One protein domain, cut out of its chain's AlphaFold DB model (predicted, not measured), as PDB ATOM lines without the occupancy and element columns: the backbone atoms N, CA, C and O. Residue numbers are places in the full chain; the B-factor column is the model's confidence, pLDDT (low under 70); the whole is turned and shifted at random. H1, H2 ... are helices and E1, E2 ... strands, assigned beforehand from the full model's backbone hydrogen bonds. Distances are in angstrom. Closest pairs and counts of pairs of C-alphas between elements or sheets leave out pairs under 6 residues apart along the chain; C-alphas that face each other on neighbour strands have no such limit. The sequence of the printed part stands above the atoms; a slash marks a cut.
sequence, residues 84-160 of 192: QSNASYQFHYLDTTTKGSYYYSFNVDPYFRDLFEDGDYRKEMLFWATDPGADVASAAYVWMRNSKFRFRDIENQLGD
ATOM      1  N   GLN A  84     -11.181 -55.896 -51.296       97.31
ATOM      2  CA  GLN A  84     -11.731 -54.667 -50.722       97.31
ATOM      3  C   GLN A  84     -10.592 -53.756 -50.238       97.31
ATOM      4  O   GLN A  84     -10.267 -53.728 -49.049       97.31
ATOM      5  N   SER A  85      -9.987 -53.011 -51.164       98.19
ATOM      6  CA  SER A  85      -8.756 -52.242 -50.921       98.19
ATOM      7  C   SER A  85      -8.896 -50.729 -51.113       98.19
ATOM      8  O   SER A  85      -7.982 -49.988 -50.759       98.19
ATOM      9  N   ASN A  86     -10.033 -50.239 -51.620       98.62
ATOM     10  CA  ASN A  86     -10.201 -48.826 -51.990       98.62
ATOM     11  C   ASN A  86      -9.868 -47.850 -50.851       98.62
ATOM     12  O   ASN A  86      -9.265 -46.805 -51.090       98.62
ATOM     13  N   ALA A  87     -10.252 -48.170 -49.609       98.62
ATOM     14  CA  ALA A  87     -10.003 -47.279 -48.480       98.62
ATOM     15  C   ALA A  87      -8.519 -47.254 -48.084       98.62
ATOM     16  O   ALA A  87      -8.064 -46.233 -47.565       98.62
ATOM     17  N   SER A  88      -7.759 -48.317 -48.373       98.75
ATOM     18  CA  SER A  88      -6.310 -48.378 -48.135       98.75
ATOM     19  C   SER A  88      -5.541 -47.327 -48.924       98.75
ATOM     20  O   SER A  88      -4.483 -46.897 -48.478       98.75
ATOM     21  N   TYR A  89      -6.089 -46.837 -50.045       98.75
ATOM     22  CA  TYR A  89      -5.458 -45.783 -50.842       98.75
ATOM     23  C   TYR A  89      -5.128 -44.536 -50.008       98.75
ATOM     24  O   TYR A  89      -4.155 -43.837 -50.286       98.75
ATOM     25  N   GLN A  90      -5.880 -44.277 -48.930       98.75
ATOM     26  CA  GLN A  90      -5.598 -43.152 -48.039       98.75
ATOM     27  C   GLN A  90      -4.228 -43.244 -47.344       98.75
ATOM     28  O   GLN A  90      -3.661 -42.214 -46.976       98.75
ATOM     29  N   PHE A  91      -3.656 -44.447 -47.203       98.81
ATOM     30  CA  PHE A  91      -2.300 -44.619 -46.682       98.81
ATOM     31  C   PHE A  91      -1.244 -44.005 -47.603       98.81
ATOM     32  O   PHE A  91      -0.194 -43.623 -47.107       98.81
ATOM     33  N   HIS A  92      -1.518 -43.772 -48.892       98.81
ATOM     34  CA  HIS A  92      -0.600 -42.989 -49.726       98.81
ATOM     35  C   HIS A  92      -0.474 -41.527 -49.270       98.81
ATOM     36  O   HIS A  92       0.520 -40.880 -49.597       98.81
ATOM     37  N   TYR A  93      -1.454 -41.002 -48.525       98.81
ATOM     38  CA  TYR A  93      -1.375 -39.687 -47.887       98.81
ATOM     39  C   TYR A  93      -0.779 -39.774 -46.474       98.81
ATOM     40  O   TYR A  93       0.073 -38.956 -46.122       98.81
ATOM     41  N   LEU A  94      -1.233 -40.752 -45.677       98.88
ATOM     42  CA  LEU A  94      -0.885 -40.898 -44.255       98.88
ATOM     43  C   LEU A  94       0.511 -41.485 -44.018       98.88
ATOM     44  O   LEU A  94       1.197 -41.070 -43.085       98.88
ATOM     45  N   ASP A  95       0.924 -42.462 -44.826       98.88
ATOM     46  CA  ASP A  95       2.233 -43.093 -44.711       98.88
ATOM     47  C   ASP A  95       3.290 -42.189 -45.335       98.88
ATOM     48  O   ASP A  95       3.422 -42.069 -46.556       98.88
ATOM     49  N   THR A  96       4.048 -41.546 -44.456       98.81
ATOM     50  CA  THR A  96       5.117 -40.615 -44.815       98.81
ATOM     51  C   THR A  96       6.507 -41.256 -44.747       98.81
ATOM     52  O   THR A  96       7.514 -40.551 -44.812       98.81
ATOM     53  N   THR A  97       6.580 -42.587 -44.598       98.69
ATOM     54  CA  THR A  97       7.819 -43.304 -44.244       98.69
ATOM     55  C   THR A  97       8.132 -44.516 -45.126       98.69
ATOM     56  O   THR A  97       9.306 -44.792 -45.382       98.69
ATOM     57  N   THR A  98       7.125 -45.235 -45.624       98.69
ATOM     58  CA  THR A  98       7.331 -46.440 -46.437       98.69
ATOM     59  C   THR A  98       7.667 -46.072 -47.878       98.69
ATOM     60  O   THR A  98       6.928 -45.342 -48.543       98.69
ATOM     61  N   LYS A  99       8.774 -46.620 -48.395       98.50
ATOM     62  CA  LYS A  99       9.122 -46.515 -49.819       98.50
ATOM     63  C   LYS A  99       8.010 -47.153 -50.656       98.50
ATOM     64  O   LYS A  99       7.692 -48.317 -50.443       98.50
ATOM     65  N   GLY A 100       7.446 -46.397 -51.594       97.75
ATOM     66  CA  GLY A 100       6.290 -46.816 -52.396       97.75
ATOM     67  C   GLY A 100       4.988 -46.091 -52.040       97.75
ATOM     68  O   GLY A 100       4.037 -46.154 -52.814       97.75
ATOM     69  N   SER A 101       4.936 -45.353 -50.923       98.50
ATOM     70  CA  SER A 101       3.853 -44.391 -50.692       98.50
ATOM     71  C   SER A 101       3.892 -43.287 -51.756       98.50
ATOM     72  O   SER A 101       4.971 -42.801 -52.089       98.50
ATOM     73  N   TYR A 102       2.741 -42.900 -52.315       98.56
ATOM     74  CA  TYR A 102       2.708 -42.005 -53.475       98.56
ATOM     75  C   TYR A 102       2.810 -40.526 -53.118       98.56
ATOM     76  O   TYR A 102       3.390 -39.768 -53.890       98.56
ATOM     77  N   TYR A 103       2.216 -40.104 -51.997       98.50
ATOM     78  CA  TYR A 103       2.072 -38.678 -51.695       98.50
ATOM     79  C   TYR A 103       2.770 -38.253 -50.414       98.50
ATOM     80  O   TYR A 103       3.188 -37.100 -50.349       98.50
ATOM     81  N   TYR A 104       2.861 -39.141 -49.408       98.31
ATOM     82  CA  TYR A 104       3.601 -38.914 -48.155       98.31
ATOM     83  C   TYR A 104       3.370 -37.499 -47.584       98.31
ATOM     84  O   TYR A 104       4.292 -36.787 -47.169       98.31
ATOM     85  N   SER A 105       2.105 -37.073 -47.610       98.50
ATOM     86  CA  SER A 105       1.729 -35.661 -47.567       98.50
ATOM     87  C   SER A 105       1.268 -35.189 -46.192       98.50
ATOM     88  O   SER A 105       1.365 -33.997 -45.902       98.50
ATOM     89  N   PHE A 106       0.824 -36.097 -45.319       98.56
ATOM     90  CA  PHE A 106       0.398 -35.776 -43.952       98.56
ATOM     91  C   PHE A 106       1.603 -35.705 -43.004       98.56
ATOM     92  O   PHE A 106       1.751 -36.488 -42.066       98.56
ATOM     93  N   ASN A 107       2.493 -34.755 -43.292       98.62
ATOM     94  CA  ASN A 107       3.645 -34.443 -42.453       98.62
ATOM     95  C   ASN A 107       3.219 -33.744 -41.160       98.62
ATOM     96  O   ASN A 107       2.097 -33.260 -41.019       98.62
ATOM     97  N   VAL A 108       4.133 -33.713 -40.200       98.81
ATOM     98  CA  VAL A 108       3.881 -33.226 -38.848       98.81
ATOM     99  C   VAL A 108       4.382 -31.792 -38.721       98.81
ATOM    100  O   VAL A 108       5.443 -31.454 -39.243       98.81
ATOM    101  N   ASP A 109       3.649 -30.955 -37.990       98.75
ATOM    102  CA  ASP A 109       4.202 -29.699 -37.484       98.75
ATOM    103  C   ASP A 109       5.385 -30.017 -36.547       98.75
ATOM    104  O   ASP A 109       5.195 -30.732 -35.562       98.75
ATOM    105  N   PRO A 110       6.603 -29.512 -36.797       98.44
ATOM    106  CA  PRO A 110       7.741 -29.755 -35.915       98.44
ATOM    107  C   PRO A 110       7.476 -29.413 -34.443       98.44
ATOM    108  O   PRO A 110       7.941 -30.152 -33.575       98.44
ATOM    109  N   TYR A 111       6.675 -28.379 -34.158       98.50
ATOM    110  CA  TYR A 111       6.332 -27.982 -32.785       98.50
ATOM    111  C   TYR A 111       5.384 -28.966 -32.091       98.50
ATOM    112  O   TYR A 111       5.344 -29.026 -30.864       98.50
ATOM    113  N   PHE A 112       4.658 -29.800 -32.841       98.75
ATOM    114  CA  PHE A 112       3.842 -30.865 -32.253       98.75
ATOM    115  C   PHE A 112       4.701 -31.867 -31.473       98.75
ATOM    116  O   PHE A 112       4.259 -32.400 -30.460       98.75
ATOM    117  N   ARG A 113       5.949 -32.101 -31.904       98.56
ATOM    118  CA  ARG A 113       6.888 -32.989 -31.205       98.56
ATOM    119  C   ARG A 113       7.278 -32.459 -29.820       98.56
ATOM    120  O   ARG A 113       7.587 -33.261 -28.940       98.56
ATOM    121  N   ASP A 114       7.234 -31.144 -29.622       98.44
ATOM    122  CA  ASP A 114       7.595 -30.494 -28.358       98.44
ATOM    123  C   ASP A 114       6.506 -30.640 -27.287       98.44
ATOM    124  O   ASP A 114       6.768 -30.403 -26.111       98.44
ATOM    125  N   LEU A 115       5.304 -31.092 -27.668       98.56
ATOM    126  CA  LEU A 115       4.212 -31.402 -26.737       98.56
ATOM    127  C   LEU A 115       4.417 -32.716 -25.965       98.56
ATOM    128  O   LEU A 115       3.588 -33.046 -25.125       98.56
ATOM    129  N   PHE A 116       5.472 -33.476 -26.271       98.62
ATOM    130  CA  PHE A 116       5.761 -34.763 -25.642       98.62
ATOM    131  C   PHE A 116       7.011 -34.669 -24.763       98.62
ATOM    132  O   PHE A 116       8.052 -34.151 -25.191       98.62
ATOM    133  N   GLU A 117       6.952 -35.223 -23.556       98.25
ATOM    134  CA  GLU A 117       8.106 -35.348 -22.667       98.25
ATOM    135  C   GLU A 117       9.132 -36.362 -23.196       98.25
ATOM    136  O   GLU A 117       8.824 -37.279 -23.964       98.25
ATOM    137  N   ASP A 118      10.387 -36.209 -22.776       97.88
ATOM    138  CA  ASP A 118      11.397 -37.236 -23.025       97.88
ATOM    139  C   ASP A 118      11.053 -38.501 -22.221       97.88
ATOM    140  O   ASP A 118      10.812 -38.440 -21.015       97.88
ATOM    141  N   GLY A 119      11.016 -39.649 -22.902       97.31
ATOM    142  CA  GLY A 119      10.532 -40.923 -22.355       97.31
ATOM    143  C   GLY A 119       9.148 -41.336 -22.870       97.31
ATOM    144  O   GLY A 119       8.789 -42.507 -22.756       97.31
ATOM    145  N   ASP A 120       8.395 -40.427 -23.499       98.44
ATOM    146  CA  ASP A 120       7.187 -40.795 -24.237       98.44
ATOM    147  C   ASP A 120       7.556 -41.427 -25.590       98.44
ATOM    148  O   ASP A 120       8.085 -40.766 -26.490       98.44
ATOM    149  N   TYR A 121       7.235 -42.711 -25.770       98.12
ATOM    150  CA  TYR A 121       7.565 -43.455 -26.991       98.12
ATOM    151  C   TYR A 121       6.899 -42.889 -28.260       98.12
ATOM    152  O   TYR A 121       7.350 -43.173 -29.374       98.12
ATOM    153  N   ARG A 122       5.837 -42.080 -28.138       98.56
ATOM    154  CA  ARG A 122       5.185 -41.396 -29.269       98.56
ATOM    155  C   ARG A 122       6.086 -40.294 -29.824       98.56
ATOM    156  O   ARG A 122       6.068 -40.058 -31.031       98.56
ATOM    157  N   LYS A 123       6.925 -39.677 -28.982       98.69
ATOM    158  CA  LYS A 123       7.922 -38.676 -29.394       98.69
ATOM    159  C   LYS A 123       9.000 -39.276 -30.293       98.69
ATOM    160  O   LYS A 123       9.473 -38.616 -31.216       98.69
ATOM    161  N   GLU A 124       9.371 -40.534 -30.055       98.31
ATOM    162  CA  GLU A 124      10.352 -41.270 -30.869       98.31
ATOM    163  C   GLU A 124       9.851 -41.544 -32.291       98.31
ATOM    164  O   GLU A 124      10.640 -41.688 -33.222       98.31
ATOM    165  N   MET A 125       8.532 -41.596 -32.474       98.75
ATOM    166  CA  MET A 125       7.907 -41.841 -33.773       98.75
ATOM    167  C   MET A 125       7.898 -40.602 -34.676       98.75
ATOM    168  O   MET A 125       7.550 -40.734 -35.852       98.75
ATOM    169  N   LEU A 126       8.275 -39.441 -34.126       98.88
ATOM    170  CA  LEU A 126       8.344 -38.141 -34.784       98.88
ATOM    171  C   LEU A 126       9.805 -37.781 -35.071       98.88
ATOM    172  O   LEU A 126      10.581 -37.514 -34.147       98.88
ATOM    173  N   PHE A 127      10.188 -37.773 -36.347       98.75
ATOM    174  CA  PHE A 127      11.575 -37.549 -36.758       98.75
ATOM    175  C   PHE A 127      11.686 -36.881 -38.129       98.75
ATOM    176  O   PHE A 127      10.823 -37.028 -38.993       98.75
ATOM    177  N   TRP A 128      12.788 -36.168 -38.342       98.69
ATOM    178  CA  TRP A 128      13.120 -35.574 -39.632       98.69
ATOM    179  C   TRP A 128      13.572 -36.642 -40.630       98.69
ATOM    180  O   TRP A 128      14.483 -37.414 -40.337       98.69
ATOM    181  N   ALA A 129      12.976 -36.658 -41.823       98.50
ATOM    182  CA  ALA A 129      13.443 -37.480 -42.937       98.50
ATOM    183  C   ALA A 129      13.133 -36.835 -44.297       98.50
ATOM    184  O   ALA A 129      12.171 -36.072 -44.446       98.50
ATOM    185  N   THR A 130      13.936 -37.177 -45.304       98.31
ATOM    186  CA  THR A 130      13.661 -36.883 -46.719       98.31
ATOM    187  C   THR A 130      12.450 -37.683 -47.210       98.31
ATOM    188  O   THR A 130      11.882 -38.481 -46.462       98.31
ATOM    189  N   ASP A 131      12.008 -37.458 -48.446       98.25
ATOM    190  CA  ASP A 131      10.879 -38.208 -49.011       98.25
ATOM    191  C   ASP A 131      11.195 -39.714 -49.122       98.25
ATOM    192  O   ASP A 131      12.323 -40.091 -49.475       98.25
ATOM    193  N   PRO A 132      10.231 -40.601 -48.811       97.12
ATOM    194  CA  PRO A 132      10.472 -42.037 -48.788       97.12
ATOM    195  C   PRO A 132      10.719 -42.576 -50.201       97.12
ATOM    196  O   PRO A 132       9.837 -42.595 -51.051       97.12
ATOM    197  N   GLY A 133      11.936 -43.066 -50.440       95.50
ATOM    198  CA  GLY A 133      12.344 -43.629 -51.733       95.50
ATOM    199  C   GLY A 133      13.087 -42.646 -52.638       95.50
ATOM    200  O   GLY A 133      13.658 -43.085 -53.633       95.50
ATOM    201  N   ALA A 134      13.151 -41.363 -52.271       95.00
ATOM    202  CA  ALA A 134      14.025 -40.400 -52.930       95.00
ATOM    203  C   ALA A 134      15.505 -40.664 -52.596       95.00
ATOM    204  O   ALA A 134      15.832 -41.221 -51.542       95.00
ATOM    205  N   ASP A 135      16.408 -40.238 -53.482       95.88
ATOM    206  CA  ASP A 135      17.838 -40.206 -53.176       95.88
ATOM    207  C   ASP A 135      18.120 -39.116 -52.132       95.88
ATOM    208  O   ASP A 135      17.943 -37.922 -52.391       95.88
ATOM    209  N   VAL A 136      18.587 -39.544 -50.958       94.25
ATOM    210  CA  VAL A 136      18.886 -38.682 -49.808       94.25
ATOM    211  C   VAL A 136      19.917 -37.611 -50.164       94.25
ATOM    212  O   VAL A 136      19.784 -36.480 -49.706       94.25
ATOM    213  N   ALA A 137      20.910 -37.926 -51.005       93.56
ATOM    214  CA  ALA A 137      21.941 -36.962 -51.392       93.56
ATOM    215  C   ALA A 137      21.390 -35.826 -52.273       93.56
ATOM    216  O   ALA A 137      21.952 -34.733 -52.305       93.56
ATOM    217  N   SER A 138      20.283 -36.082 -52.972       93.75
ATOM    218  CA  SER A 138      19.630 -35.135 -53.879       93.75
ATOM    219  C   SER A 138      18.494 -34.331 -53.229       93.75
ATOM    220  O   SER A 138      18.004 -33.364 -53.814       93.75
ATOM    221  N   ALA A 139      18.054 -34.723 -52.031       94.00
ATOM    222  CA  ALA A 139      16.905 -34.121 -51.373       94.00
ATOM    223  C   ALA A 139      17.264 -32.764 -50.750       94.00
ATOM    224  O   ALA A 139      18.097 -32.669 -49.852       94.00
ATOM    225  N   ALA A 140      16.583 -31.705 -51.191       94.44
ATOM    226  CA  ALA A 140      16.798 -30.351 -50.673       94.44
ATOM    227  C   ALA A 140      16.161 -30.107 -49.292       94.44
ATOM    228  O   ALA A 140      16.539 -29.163 -48.600       94.44
ATOM    229  N   TYR A 141      15.190 -30.935 -48.894       96.50
ATOM    230  CA  TYR A 141      14.405 -30.740 -47.678       96.50
ATOM    231  C   TYR A 141      14.227 -32.038 -46.898       96.50
ATOM    232  O   TYR A 141      14.122 -33.131 -47.458       96.50
ATOM    233  N   VAL A 142      14.114 -31.875 -45.584       98.06
ATOM    234  CA  VAL A 142      13.580 -32.878 -44.668       98.06
ATOM    235  C   VAL A 142      12.270 -32.363 -44.094       98.06
ATOM    236  O   VAL A 142      12.104 -31.164 -43.878       98.06
ATOM    237  N   TRP A 143      11.353 -33.281 -43.822       98.50
ATOM    238  CA  TRP A 143      10.077 -32.984 -43.185       98.50
ATOM    239  C   TRP A 143       9.945 -33.824 -41.923       98.50
ATOM    240  O   TRP A 143      10.517 -34.915 -41.841       98.50
ATOM    241  N   MET A 144       9.221 -33.313 -40.927       98.75
ATOM    242  CA  MET A 144       8.932 -34.078 -39.721       98.75
ATOM    243  C   MET A 144       7.895 -35.141 -40.085       98.75
ATOM    244  O   MET A 144       6.761 -34.825 -40.450       98.75
ATOM    245  N   ARG A 145       8.303 -36.404 -40.036       98.69
ATOM    246  CA  ARG A 145       7.469 -37.564 -40.357       98.69
ATOM    247  C   ARG A 145       6.863 -38.138 -39.090       98.69
ATOM    248  O   ARG A 145       7.376 -37.925 -37.994       98.69
ATOM    249  N   ASN A 146       5.797 -38.912 -39.258       98.81
ATOM    250  CA  ASN A 146       5.250 -39.745 -38.197       98.81
ATOM    251  C   ASN A 146       5.185 -41.194 -38.669       98.81
ATOM    252  O   ASN A 146       4.445 -41.511 -39.596       98.81
ATOM    253  N   SER A 147       5.898 -42.090 -37.989       98.75
ATOM    254  CA  SER A 147       5.844 -43.530 -38.284       98.75
ATOM    255  C   SER A 147       4.548 -44.216 -37.821       98.75
ATOM    256  O   SER A 147       4.423 -45.431 -37.963       98.75
ATOM    257  N   LYS A 148       3.577 -43.471 -37.275       98.81
ATOM    258  CA  LYS A 148       2.304 -43.991 -36.753       98.81
ATOM    259  C   LYS A 148       1.489 -44.781 -37.765       98.81
ATOM    260  O   LYS A 148       1.042 -45.866 -37.415       98.81
ATOM    261  N   PHE A 149       1.295 -44.255 -38.971       98.88
ATOM    262  CA  PHE A 149       0.541 -44.925 -40.030       98.88
ATOM    263  C   PHE A 149       1.505 -45.451 -41.079       98.88
ATOM    264  O   PHE A 149       2.292 -44.683 -41.628       98.88
ATOM    265  N   ARG A 150       1.440 -46.753 -41.351       98.81
ATOM    266  CA  ARG A 150       2.216 -47.391 -42.413       98.81
ATOM    267  C   ARG A 150       1.374 -48.410 -43.151       98.81
ATOM    268  O   ARG A 150       0.532 -49.047 -42.523       98.81
ATOM    269  N   PHE A 151       1.619 -48.617 -44.439       98.81
ATOM    270  CA  PHE A 151       1.023 -49.758 -45.140       98.81
ATOM    271  C   PHE A 151       1.345 -51.067 -44.404       98.81
ATOM    272  O   PHE A 151       2.469 -51.271 -43.941       98.81
ATOM    273  N   ARG A 152       0.347 -51.950 -44.277       98.75
ATOM    274  CA  ARG A 152       0.560 -53.323 -43.795       98.75
ATOM    275  C   ARG A 152       1.214 -54.166 -44.885       98.75
ATOM    276  O   ARG A 152       2.085 -54.977 -44.598       98.75
ATOM    277  N   ASP A 153       0.779 -53.946 -46.120       98.62
ATOM    278  CA  ASP A 153       1.312 -54.558 -47.329       98.62
ATOM    279  C   ASP A 153       1.413 -53.466 -48.394       98.62
ATOM    280  O   ASP A 153       0.399 -52.966 -48.875       98.62
ATOM    281  N   ILE A 154       2.633 -53.033 -48.711       98.50
ATOM    282  CA  ILE A 154       2.851 -51.962 -49.688       98.50
ATOM    283  C   ILE A 154       2.715 -52.453 -51.133       98.50
ATOM    284  O   ILE A 154       2.316 -51.680 -52.000       98.50
ATOM    285  N   GLU A 155       2.996 -53.730 -51.399       98.44
ATOM    286  CA  GLU A 155       2.935 -54.299 -52.751       98.44
ATOM    287  C   GLU A 155       1.481 -54.433 -53.214       98.44
ATOM    288  O   GLU A 155       1.159 -54.093 -54.351       98.44
ATOM    289  N   ASN A 156       0.594 -54.841 -52.301       98.38
ATOM    290  CA  ASN A 156      -0.853 -54.896 -52.527       98.38
ATOM    291  C   ASN A 156      -1.600 -53.636 -52.048       98.38
ATOM    292  O   ASN A 156      -2.824 -53.570 -52.152       98.38
ATOM    293  N   GLN A 157      -0.875 -52.642 -51.523       98.50
ATOM    294  CA  GLN A 157      -1.407 -51.360 -51.043       98.50
ATOM    295  C   GLN A 157      -2.530 -51.516 -50.006       98.50
ATOM    296  O   GLN A 157      -3.568 -50.869 -50.109       98.50
ATOM    297  N   LEU A 158      -2.328 -52.362 -48.992       98.75
ATOM    298  CA  LEU A 158      -3.310 -52.628 -47.940       98.75
ATOM    299  C   LEU A 158      -2.949 -51.978 -46.603       98.75
ATOM    300  O   LEU A 158      -1.821 -52.083 -46.111       98.75
ATOM    301  N   GLY A 159      -3.957 -51.394 -45.959       98.75
ATOM    302  CA  GLY A 159      -3.909 -50.950 -44.571       98.75
ATOM    303  C   GLY A 159      -5.318 -50.712 -44.037       98.75
ATOM    304  O   GLY A 159      -6.115 -50.031 -44.676       98.75
ATOM    305  N   ASP A 160      -5.636 -51.281 -42.876       98.88
ATOM    306  CA  ASP A 160      -6.971 -51.156 -42.284       98.88
ATOM    307  C   ASP A 160      -7.223 -49.766 -41.697       98.88
ATOM    308  O   ASP A 160      -6.303 -49.095 -41.226       98.88
TER     309      ASP A 160
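What this domain is: This is residues 84 to 160 of the 192 residues of the protein "SusD_RagB domain-containing protein" of human gut metagenome (UniProt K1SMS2). With little regular structure, this is a flat body of mostly loops: the small antiparallel hairpin E1 and E2 in the middle, H2 and H3 toward one end, H1 toward the other. The 77 printed residues, with three named helices then two strands, are of mixed class, 27 in named elements. The whole is only just compact, close to loose: radius of gyration of the C-alphas 13.3 A, spans 39 by 31 by 16 A.

How they stand to each other: Start at E1, residues 126 to 129, and E2, residues 143 to 146: N 129 and O 143 are within hydrogen-bond range, 3.0 A. H2, residues 110 to 115, comes closest to E2 at the C-alphas of Pro 110 and Met 144, 5.9 A. H2 is close but not clearly touching H3, residues 121 to 124; their closest C-alphas, Arg 113 and Lys 123, are 6.1 A apart. H1, residues 86 to 94, is apart from these four. O i to N i+4 pairs within range are 1 of 5 in H1 and 0 of 2 in H2, O i to N i+3 pairs 6 of 6 and 3 of 3; H3 is too short for i+4.

Where its parts are: Find C-alpha 86 at (-10.201, -48.826, -51.990), where H1 begins its 14.5 A; E2 ends at C-alpha 146, (5.250, -39.745, -38.197).

The domain as a whole: The printed part has no cut; links H1 to H2 and E1 to E2 are long; no printed residue is under 70 in pLDDT.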